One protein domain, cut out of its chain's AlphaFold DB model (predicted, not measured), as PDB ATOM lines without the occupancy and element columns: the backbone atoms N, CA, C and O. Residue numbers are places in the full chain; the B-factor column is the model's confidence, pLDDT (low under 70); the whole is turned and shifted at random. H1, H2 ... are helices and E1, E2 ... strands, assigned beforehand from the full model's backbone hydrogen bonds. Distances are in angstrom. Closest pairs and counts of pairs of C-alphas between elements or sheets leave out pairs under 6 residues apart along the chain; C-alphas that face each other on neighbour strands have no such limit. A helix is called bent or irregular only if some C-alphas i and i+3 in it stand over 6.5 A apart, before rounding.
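AT A GLANCE: This is residues 9 to 72 of the 72 residues of an uncharacterized protein of Flavobacteriales bacterium TMED228 (UniProt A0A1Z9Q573). A long bent helix, H2, makes the length of a rod; a two-stranded hairpin, E1 and E2, packs along its arm H2b, and the short helix H1 packs on its arm H2a. The 64 printed residues hold, in order, E1, E2, H1 and H2, a mixed class with an antiparallel sheet, E1 - E2. The whole is loose, radius of gyration of the C-alphas 15.5 A, spanning 50 by 22 by 14 A.

IN THESE COORDINATES: E1, residues 9 to 14, begins at C-alpha 9 (16.782, 24.681, 218.390) and measures 16.1 A. E2, residues 20 to 26, measures 20.6 A; H1, residues 32 to 35, 5.3 A. H2, residues 38 to 69, was assigned as one helix by its hydrogen bonds but is bent: C-alphas 50 and 53 are 7.0 A apart. H2a, residues 38 to 50, measures 18.8 A; H2b, residues 53 to 69, 24.4 A, ending at C-alpha 69 (15.495, 19.898, 241.527).

HOW THE PARTS SIT: In the hairpin, N 11 and O 23 are within hydrogen-bond range, 2.9 A. The closest C-alphas of E2 and H2b, Thr 22 and His 59, are 6.4 A apart. H1 touches H2a, closest C-alphas Lys 33 and Thr 41, 6.0 A. The arms stand at a steep tilt of 41 degrees. Every O i to N i+4 pair is within hydrogen-bond range in H2a and H2b; H1 is too short for one.

THE WHOLE: The farthest C-alphas, Pro 38 and Ile 72, are 50.5 A apart. The printed part has no cut, and its links are tight. Residues 70 to 72 have pLDDT under 70.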
ATOM      1  N   SER A   9      16.282  25.828 217.643       96.75
ATOM      2  CA  SER A   9      16.782  24.681 218.390       96.75
ATOM      3  C   SER A   9      16.330  24.705 219.842       96.75
ATOM      4  O   SER A   9      16.212  25.769 220.451       96.75
ATOM      5  N   PHE A  10      16.177  23.511 220.400       97.44
ATOM      6  CA  PHE A  10      16.087  23.252 221.828       97.44
ATOM      7  C   PHE A  10      17.173  22.240 222.195       97.44
ATOM      8  O   PHE A  10      17.363  21.259 221.469       97.44
ATOM      9  N   LYS A  11      17.890  22.472 223.292       96.38
ATOM     10  CA  LYS A  11      18.916  21.559 223.803       96.38
ATOM     11  C   LYS A  11      18.768  21.397 225.308       96.38
ATOM     12  O   LYS A  11      18.443  22.356 226.001       96.38
ATOM     13  N   VAL A  12      19.088  20.205 225.801       94.81
ATOM     14  CA  VAL A  12      19.362  19.951 227.220       94.81
ATOM     15  C   VAL A  12      20.872  19.844 227.361       94.81
ATOM     16  O   VAL A  12      21.503  19.088 226.620       94.81
ATOM     17  N   ILE A  13      21.456  20.631 228.256       94.38
ATOM     18  CA  ILE A  13      22.906  20.737 228.415       94.38
ATOM     19  C   ILE A  13      23.285  20.646 229.892       94.38
ATOM     20  O   ILE A  13      22.494  20.986 230.768       94.38
ATOM     21  N   ILE A  14      24.505  20.185 230.154       91.44
ATOM     22  CA  ILE A  14      25.141  20.237 231.472       91.44
ATOM     23  C   ILE A  14      26.286  21.237 231.368       91.44
ATOM     24  O   ILE A  14      27.116  21.127 230.462       91.44
ATOM     25  N   ASP A  15      26.315  22.227 232.256       88.06
ATOM     26  CA  ASP A  15      27.407  23.197 232.291       88.06
ATOM     27  C   ASP A  15      28.681  22.635 232.949       88.06
ATOM     28  O   ASP A  15      28.729  21.518 233.468       88.06
ATOM     29  N   SER A  16      29.743  23.444 232.963       92.69
ATOM     30  CA  SER A  16      31.031  23.085 233.581       92.69
ATOM     31  C   SER A  16      30.968  22.780 235.086       92.69
ATOM     32  O   SER A  16      31.929  22.248 235.634       92.69
ATOM     33  N   LYS A  17      29.869  23.133 235.763       90.12
ATOM     34  CA  LYS A  17      29.639  22.888 237.190       90.12
ATOM     35  C   LYS A  17      28.761  21.656 237.429       90.12
ATOM     36  O   LYS A  17      28.476  21.345 238.581       90.12
ATOM     37  N   GLY A  18      28.350  20.954 236.371       88.25
ATOM     38  CA  GLY A  18      27.461  19.800 236.461       88.25
ATOM     39  C   GLY A  18      25.975  20.165 236.508       88.25
ATOM     40  O   GLY A  18      25.153  19.278 236.730       88.25
ATOM     41  N   LEU A  19      25.612  21.437 236.303       88.75
ATOM     42  CA  LEU A  19      24.229  21.891 236.388       88.75
ATOM     43  C   LEU A  19      23.483  21.591 235.086       88.75
ATOM     44  O   LEU A  19      23.869  22.077 234.020       88.75
ATOM     45  N   LEU A  20      22.395  20.820 235.183       91.25
ATOM     46  CA  LEU A  20      21.464  20.620 234.075       91.25
ATOM     47  C   LEU A  20      20.673  21.905 233.818       91.25
ATOM     48  O   LEU A  20      20.071  22.476 234.727       91.25
ATOM     49  N   MET A  21      20.644  22.327 232.560       90.88
ATOM     50  CA  MET A  21      19.855  23.456 232.076       90.88
ATOM     51  C   MET A  21      19.384  23.196 230.646       90.88
ATOM     52  O   MET A  21      19.765  22.211 230.005       90.88
ATOM     53  N   THR A  22      18.552  24.090 230.128       94.81
ATOM     54  CA  THR A  22      18.094  24.010 228.743       94.81
ATOM     55  C   THR A  22      18.457  25.273 227.981       94.81
ATOM     56  O   THR A  22      18.517  26.357 228.547       94.81
ATOM     57  N   GLU A  23      18.717  25.131 226.686       94.88
ATOM     58  CA  GLU A  23      18.989  26.244 225.779       94.88
ATOM     59  C   GLU A  23      17.912  26.271 224.699       94.88
ATOM     60  O   GLU A  23      17.696  25.282 223.988       94.88
ATOM     61  N   TYR A  24      17.269  27.424 224.546       96.62
ATOM     62  CA  TYR A  24      16.377  27.720 223.437       96.62
ATOM     63  C   TYR A  24      16.985  28.816 222.558       96.62
ATOM     64  O   TYR A  24      17.390  29.871 223.042       96.62
ATOM     65  N   SER A  25      17.028  28.580 221.247       96.00
ATOM     66  CA  SER A  25      17.526  29.548 220.266       96.00
ATOM     67  C   SER A  25      16.620  29.569 219.043       96.00
ATOM     68  O   SER A  25      16.169  28.522 218.582       96.00
ATOM     69  N   GLN A  26      16.404  30.754 218.478       96.00
ATOM     70  CA  GLN A  26      15.705  30.934 217.208       96.00
ATOM     71  C   GLN A  26      16.268  32.112 216.413       96.00
ATOM     72  O   GLN A  26      16.731  33.104 216.980       96.00
ATOM     73  N   LEU A  27      16.183  32.021 215.088       94.88
ATOM     74  CA  LEU A  27      16.465  33.125 214.184       94.88
ATOM     75  C   LEU A  27      15.395  34.224 214.354       94.88
ATOM     76  O   LEU A  27      14.205  33.934 214.200       94.88
ATOM     77  N   PRO A  28      15.777  35.494 214.597       92.69
ATOM     78  CA  PRO A  28      14.816  36.586 214.720       92.69
ATOM     79  C   PRO A  28      13.972  36.776 213.452       92.69
ATOM     80  O   PRO A  28      14.490  36.843 212.332       92.69
ATOM     81  N   ARG A  29      12.647  36.881 213.621       88.88
ATOM     82  CA  ARG A  29      11.665  36.913 212.517       88.88
ATOM     83  C   ARG A  29      11.840  38.102 211.567       88.88
ATOM     84  O   ARG A  29      11.535  38.005 210.371       88.88
ATOM     85  N   ASP A  30      12.319  39.217 212.101       89.38
ATOM     86  CA  ASP A  30      12.657  40.453 211.398       89.38
ATOM     87  C   ASP A  30      13.907  40.306 210.513       89.38
ATOM     88  O   ASP A  30      14.004  40.965 209.476       89.38
ATOM     89  N   LYS A  31      14.810  39.375 210.845       91.31
ATOM     90  CA  LYS A  31      16.048  39.127 210.091       91.31
ATOM     91  C   LYS A  31      15.918  38.095 208.972       91.31
ATOM     92  O   LYS A  31      16.734  38.105 208.058       91.31
ATOM     93  N   ILE A  32      14.869  37.267 208.956       92.44
ATOM     94  CA  ILE A  32      14.681  36.211 207.935       92.44
ATOM     95  C   ILE A  32      14.761  36.778 206.507       92.44
ATOM     96  O   ILE A  32      15.463  36.234 205.660       92.44
ATOM     97  N   LYS A  33      14.097  37.913 206.252       92.50
ATOM     98  CA  LYS A  33      14.076  38.560 204.926       92.50
ATOM     99  C   LYS A  33      15.450  39.056 204.458       92.50
ATOM    100  O   LYS A  33      15.621  39.303 203.272       92.50
ATOM    101  N   GLN A  34      16.392  39.254 205.380       93.38
ATOM    102  CA  GLN A  34      17.753  39.711 205.082       93.38
ATOM    103  C   GLN A  34      18.679  38.531 204.752       93.38
ATOM    104  O   GLN A  34      19.700  38.717 204.099       93.38
ATOM    105  N   CYS A  35      18.323  37.324 205.203       91.38
ATOM    106  CA  CYS A  35      19.144  36.123 205.068       91.38
ATOM    107  C   CYS A  35      18.694  35.199 203.927       91.38
ATOM    108  O   CYS A  35      19.497  34.405 203.445       91.38
ATOM    109  N   PHE A  36      17.429  35.279 203.503       93.06
ATOM    110  CA  PHE A  36      16.824  34.318 202.580       93.06
ATOM    111  C   PHE A  36      16.063  35.002 201.446       93.06
ATOM    112  O   PHE A  36      15.509  36.090 201.607       93.06
ATOM    113  N   ASN A  37      15.985  34.332 200.294       94.62
ATOM    114  CA  ASN A  37      15.143  34.782 199.187       94.62
ATOM    115  C   ASN A  37      13.640  34.740 199.580       94.62
ATOM    116  O   ASN A  37      13.277  34.162 200.612       94.62
ATOM    117  N   PRO A  38      12.732  35.349 198.791       92.75
ATOM    118  CA  PRO A  38      11.314  35.427 199.152       92.75
ATOM    119  C   PRO A  38      10.607  34.074 199.329       92.75
ATOM    120  O   PRO A  38       9.731  33.964 200.189       92.75
ATOM    121  N   GLN A  39      10.973  33.055 198.544       93.12
ATOM    122  CA  GLN A  39      10.360  31.724 198.631       93.12
ATOM    123  C   GLN A  39      10.785  31.020 199.923       93.12
ATOM    124  O   GLN A  39       9.935  30.614 200.718       93.12
ATOM    125  N   ASP A  40      12.087  30.990 200.199       93.94
ATOM    126  CA  ASP A  40      12.649  30.382 201.406       93.94
ATOM    127  C   ASP A  40      12.196  31.119 202.668       93.94
ATOM    128  O   ASP A  40      11.857  30.496 203.673       93.94
ATOM    129  N   THR A  41      12.079  32.451 202.605       95.44
ATOM    130  CA  THR A  41      11.535  33.268 203.700       95.44
ATOM    131  C   THR A  41      10.150  32.789 204.127       95.44
ATOM    132  O   THR A  41       9.859  32.737 205.323       95.44
ATOM    133  N   ARG A  42       9.276  32.453 203.169       94.62
ATOM    134  CA  ARG A  42       7.917  31.983 203.465       94.62
ATOM    135  C   ARG A  42       7.947  30.634 204.182       94.62
ATOM    136  O   ARG A  42       7.220  30.454 205.156       94.62
ATOM    137  N   ILE A  43       8.801  29.723 203.722       95.50
ATOM    138  CA  ILE A  43       8.964  28.387 204.304       95.50
ATOM    139  C   ILE A  43       9.523  28.496 205.729       95.50
ATOM    140  O   ILE A  43       8.924  27.979 206.669       95.50
ATOM    141  N   ILE A  44      10.613  29.243 205.912       95.81
ATOM    142  CA  ILE A  44      11.286  29.421 207.207       95.81
ATOM    143  C   ILE A  44      10.361  30.079 208.232       95.81
ATOM    144  O   ILE A  44      10.291  29.633 209.376       95.81
ATOM    145  N   ARG A  45       9.596  31.103 207.829       95.31
ATOM    146  CA  ARG A  45       8.589  31.722 208.706       95.31
ATOM    147  C   ARG A  45       7.551  30.719 209.172       95.31
ATOM    148  O   ARG A  45       7.259  30.682 210.361       95.31
ATOM    149  N   LYS A  46       7.039  29.889 208.261       95.81
ATOM    150  CA  LYS A  46       6.032  28.887 208.610       95.81
ATOM    151  C   LYS A  46       6.580  27.845 209.590       95.81
ATOM    152  O   LYS A  46       5.873  27.463 210.515       95.81
ATOM    153  N   VAL A  47       7.837  27.432 209.420       96.25
ATOM    154  CA  VAL A  47       8.522  26.530 210.362       96.25
ATOM    155  C   VAL A  47       8.649  27.171 211.745       96.25
ATOM    156  O   VAL A  47       8.291  26.546 212.740       96.25
ATOM    157  N   LEU A  48       9.103  28.426 211.823       96.56
ATOM    158  CA  LEU A  48       9.234  29.146 213.094       96.56
ATOM    159  C   LEU A  48       7.883  29.365 213.782       96.56
ATOM    160  O   LEU A  48       7.776  29.166 214.986       96.56
ATOM    161  N   GLU A  49       6.838  29.713 213.028       96.06
ATOM    162  CA  GLU A  49       5.468  29.845 213.541       96.06
ATOM    163  C   GLU A  49       4.943  28.565 214.185       96.06
ATOM    164  O   GLU A  49       4.276  28.635 215.213       96.06
ATOM    165  N   GLU A  50       5.257  27.413 213.600       97.31
ATOM    166  CA  GLU A  50       4.798  26.117 214.092       97.31
ATOM    167  C   GLU A  50       5.605  25.619 215.302       97.31
ATOM    168  O   GLU A  50       5.052  25.001 216.216       97.31
ATOM    169  N   LEU A  51       6.922  25.854 215.308       97.56
ATOM    170  CA  LEU A  51       7.830  25.274 216.300       97.56
ATOM    171  C   LEU A  51       8.075  26.169 217.519       97.56
ATOM    172  O   LEU A  51       8.258  25.637 218.613       97.56
ATOM    173  N   GLU A  52       8.058  27.497 217.366       96.38
ATOM    174  CA  GLU A  52       8.298  28.445 218.464       96.38
ATOM    175  C   GLU A  52       7.429  28.172 219.704       96.38
ATOM    176  O   GLU A  52       8.008  27.975 220.775       96.38
ATOM    177  N   PRO A  53       6.084  28.085 219.622       97.31
ATOM    178  CA  PRO A  53       5.272  27.854 220.816       97.31
ATOM    179  C   PRO A  53       5.564  26.499 221.476       97.31
ATOM    180  O   PRO A  53       5.559  26.409 222.702       97.31
ATOM    181  N   LYS A  54       5.870  25.456 220.694       97.62
ATOM    182  CA  LYS A  54       6.145  24.100 221.204       97.62
ATOM    183  C   LYS A  54       7.466  24.046 221.962       97.62
ATOM    184  O   LYS A  54       7.510  23.580 223.097       97.62
ATOM    185  N   LEU A  55       8.531  24.563 221.351       97.62
ATOM    186  CA  LEU A  55       9.867  24.539 221.941       97.62
ATOM    187  C   LEU A  55       9.992  25.513 223.109       97.62
ATOM    188  O   LEU A  55      10.625  25.176 224.102       97.62
ATOM    189  N   LYS A  56       9.339  26.679 223.035       96.19
ATOM    190  CA  LYS A  56       9.301  27.624 224.154       96.19
ATOM    191  C   LYS A  56       8.533  27.058 225.347       96.19
ATOM    192  O   LYS A  56       8.992  27.203 226.471       96.19
ATOM    193  N   THR A  57       7.407  26.379 225.113       97.38
ATOM    194  CA  THR A  57       6.658  25.707 226.189       97.38
ATOM    195  C   THR A  57       7.506  24.620 226.843       97.38
ATOM    196  O   THR A  57       7.629  24.609 228.062       97.38
ATOM    197  N   LEU A  58       8.149  23.760 226.044       96.94
ATOM    198  CA  LEU A  58       9.028  22.707 226.556       96.94
ATOM    199  C   LEU A  58      10.211  23.270 227.358       96.94
ATOM    200  O   LEU A  58      10.519  22.758 228.428       96.94
ATOM    201  N   HIS A  59      10.843  24.334 226.856       96.62
ATOM    202  CA  HIS A  59      11.924  25.039 227.541       96.62
ATOM    203  C   HIS A  59      11.479  25.574 228.899       96.62
ATOM    204  O   HIS A  59      12.059  25.192 229.910       96.62
ATOM    205  N   THR A  60      10.397  26.355 228.943       95.56
ATOM    206  CA  THR A  60       9.870  26.897 230.200       95.56
ATOM    207  C   THR A  60       9.488  25.794 231.189       95.56
ATOM    208  O   THR A  60       9.799  25.909 232.371       95.56
ATOM    209  N   MET A  61       8.827  24.727 230.727       95.88
ATOM    210  CA  MET A  61       8.444  23.603 231.588       95.88
ATOM    211  C   MET A  61       9.672  22.931 232.207       95.88
ATOM    212  O   MET A  61       9.731  22.759 233.422       95.88
ATOM    213  N   LEU A  62      10.678  22.596 231.393       94.94
ATOM    214  CA  LEU A  62      11.850  21.886 231.892       94.94
ATOM    215  C   LEU A  62      12.745  22.786 232.758       94.94
ATOM    216  O   LEU A  62      13.302  22.306 233.737       94.94
ATOM    217  N   GLU A  63      12.849  24.089 232.477       91.69
ATOM    218  CA  GLU A  63      13.542  25.022 233.379       91.69
ATOM    219  C   GLU A  63      12.876  25.107 234.757       91.69
ATOM    220  O   GLU A  63      13.575  25.153 235.768       91.69
ATOM    221  N   GLN A  64      11.540  25.085 234.819       92.69
ATOM    222  CA  GLN A  64      10.810  25.072 236.090       92.69
ATOM    223  C   GLN A  64      11.075  23.786 236.882       92.69
ATOM    224  O   GLN A  64      11.354  23.853 238.080       92.69
ATOM    225  N   GLU A  65      11.043  22.629 236.220       91.31
ATOM    226  CA  GLU A  65      11.354  21.337 236.846       91.31
ATOM    227  C   GLU A  65      12.809  21.272 237.331       91.31
ATOM    228  O   GLU A  65      13.070  20.893 238.474       91.31
ATOM    229  N   LEU A  66      13.763  21.704 236.501       89.81
ATOM    230  CA  LEU A  66      15.183  21.734 236.856       89.81
ATOM    231  C   LEU A  66      15.462  22.713 238.000       89.81
ATOM    232  O   LEU A  66      16.239  22.397 238.897       89.81
ATOM    233  N   SER A  67      14.805  23.876 238.017       85.31
ATOM    234  CA  SER A  67      14.913  24.814 239.136       85.31
ATOM    235  C   SER A  67      14.432  24.179 240.438       85.31
ATOM    236  O   SER A  67      15.089  24.356 241.458       85.31
ATOM    237  N   ALA A  68      13.335  23.416 240.417       83.56
ATOM    238  CA  ALA A  68      12.849  22.716 241.604       83.56
ATOM    239  C   ALA A  68      13.842  21.652 242.101       83.56
ATOM    240  O   ALA A  68      14.053  21.548 243.305       83.56
ATOM    241  N   LEU A  69      14.484  20.911 241.191       81.06
ATOM    242  CA  LEU A  69      15.495  19.898 241.527       81.06
ATOM    243  C   LEU A  69      16.795  20.501 242.074       81.06
ATOM    244  O   LEU A  69      17.398  19.929 242.973       81.06
ATOM    245  N   ASN A  70      17.216  21.659 241.561       69.00
ATOM    246  CA  ASN A  70      18.442  22.340 241.991       69.00
ATOM    247  C   ASN A  70      18.328  23.012 243.375       69.00
ATOM    248  O   ASN A  70      19.330  23.491 243.905       69.00
ATOM    249  N   HIS A  71      17.122  23.091 243.944       61.69
ATOM    250  CA  HIS A  71      16.869  23.614 245.292       61.69
ATOM    251  C   HIS A  71      16.689  22.510 246.355       61.69
ATOM    252  O   HIS A  71      16.304  22.826 247.484       61.69
ATOM    253  N   ILE A  72      16.963  21.248 246.004       53.16
ATOM    254  CA  ILE A  72      17.012  20.082 246.907       53.16
ATOM    255  C   ILE A  72      18.471  19.801 247.272       53.16
ATOM    256  O   ILE A  72      18.729  19.542 248.468       53.16
TER     257      ILE A  72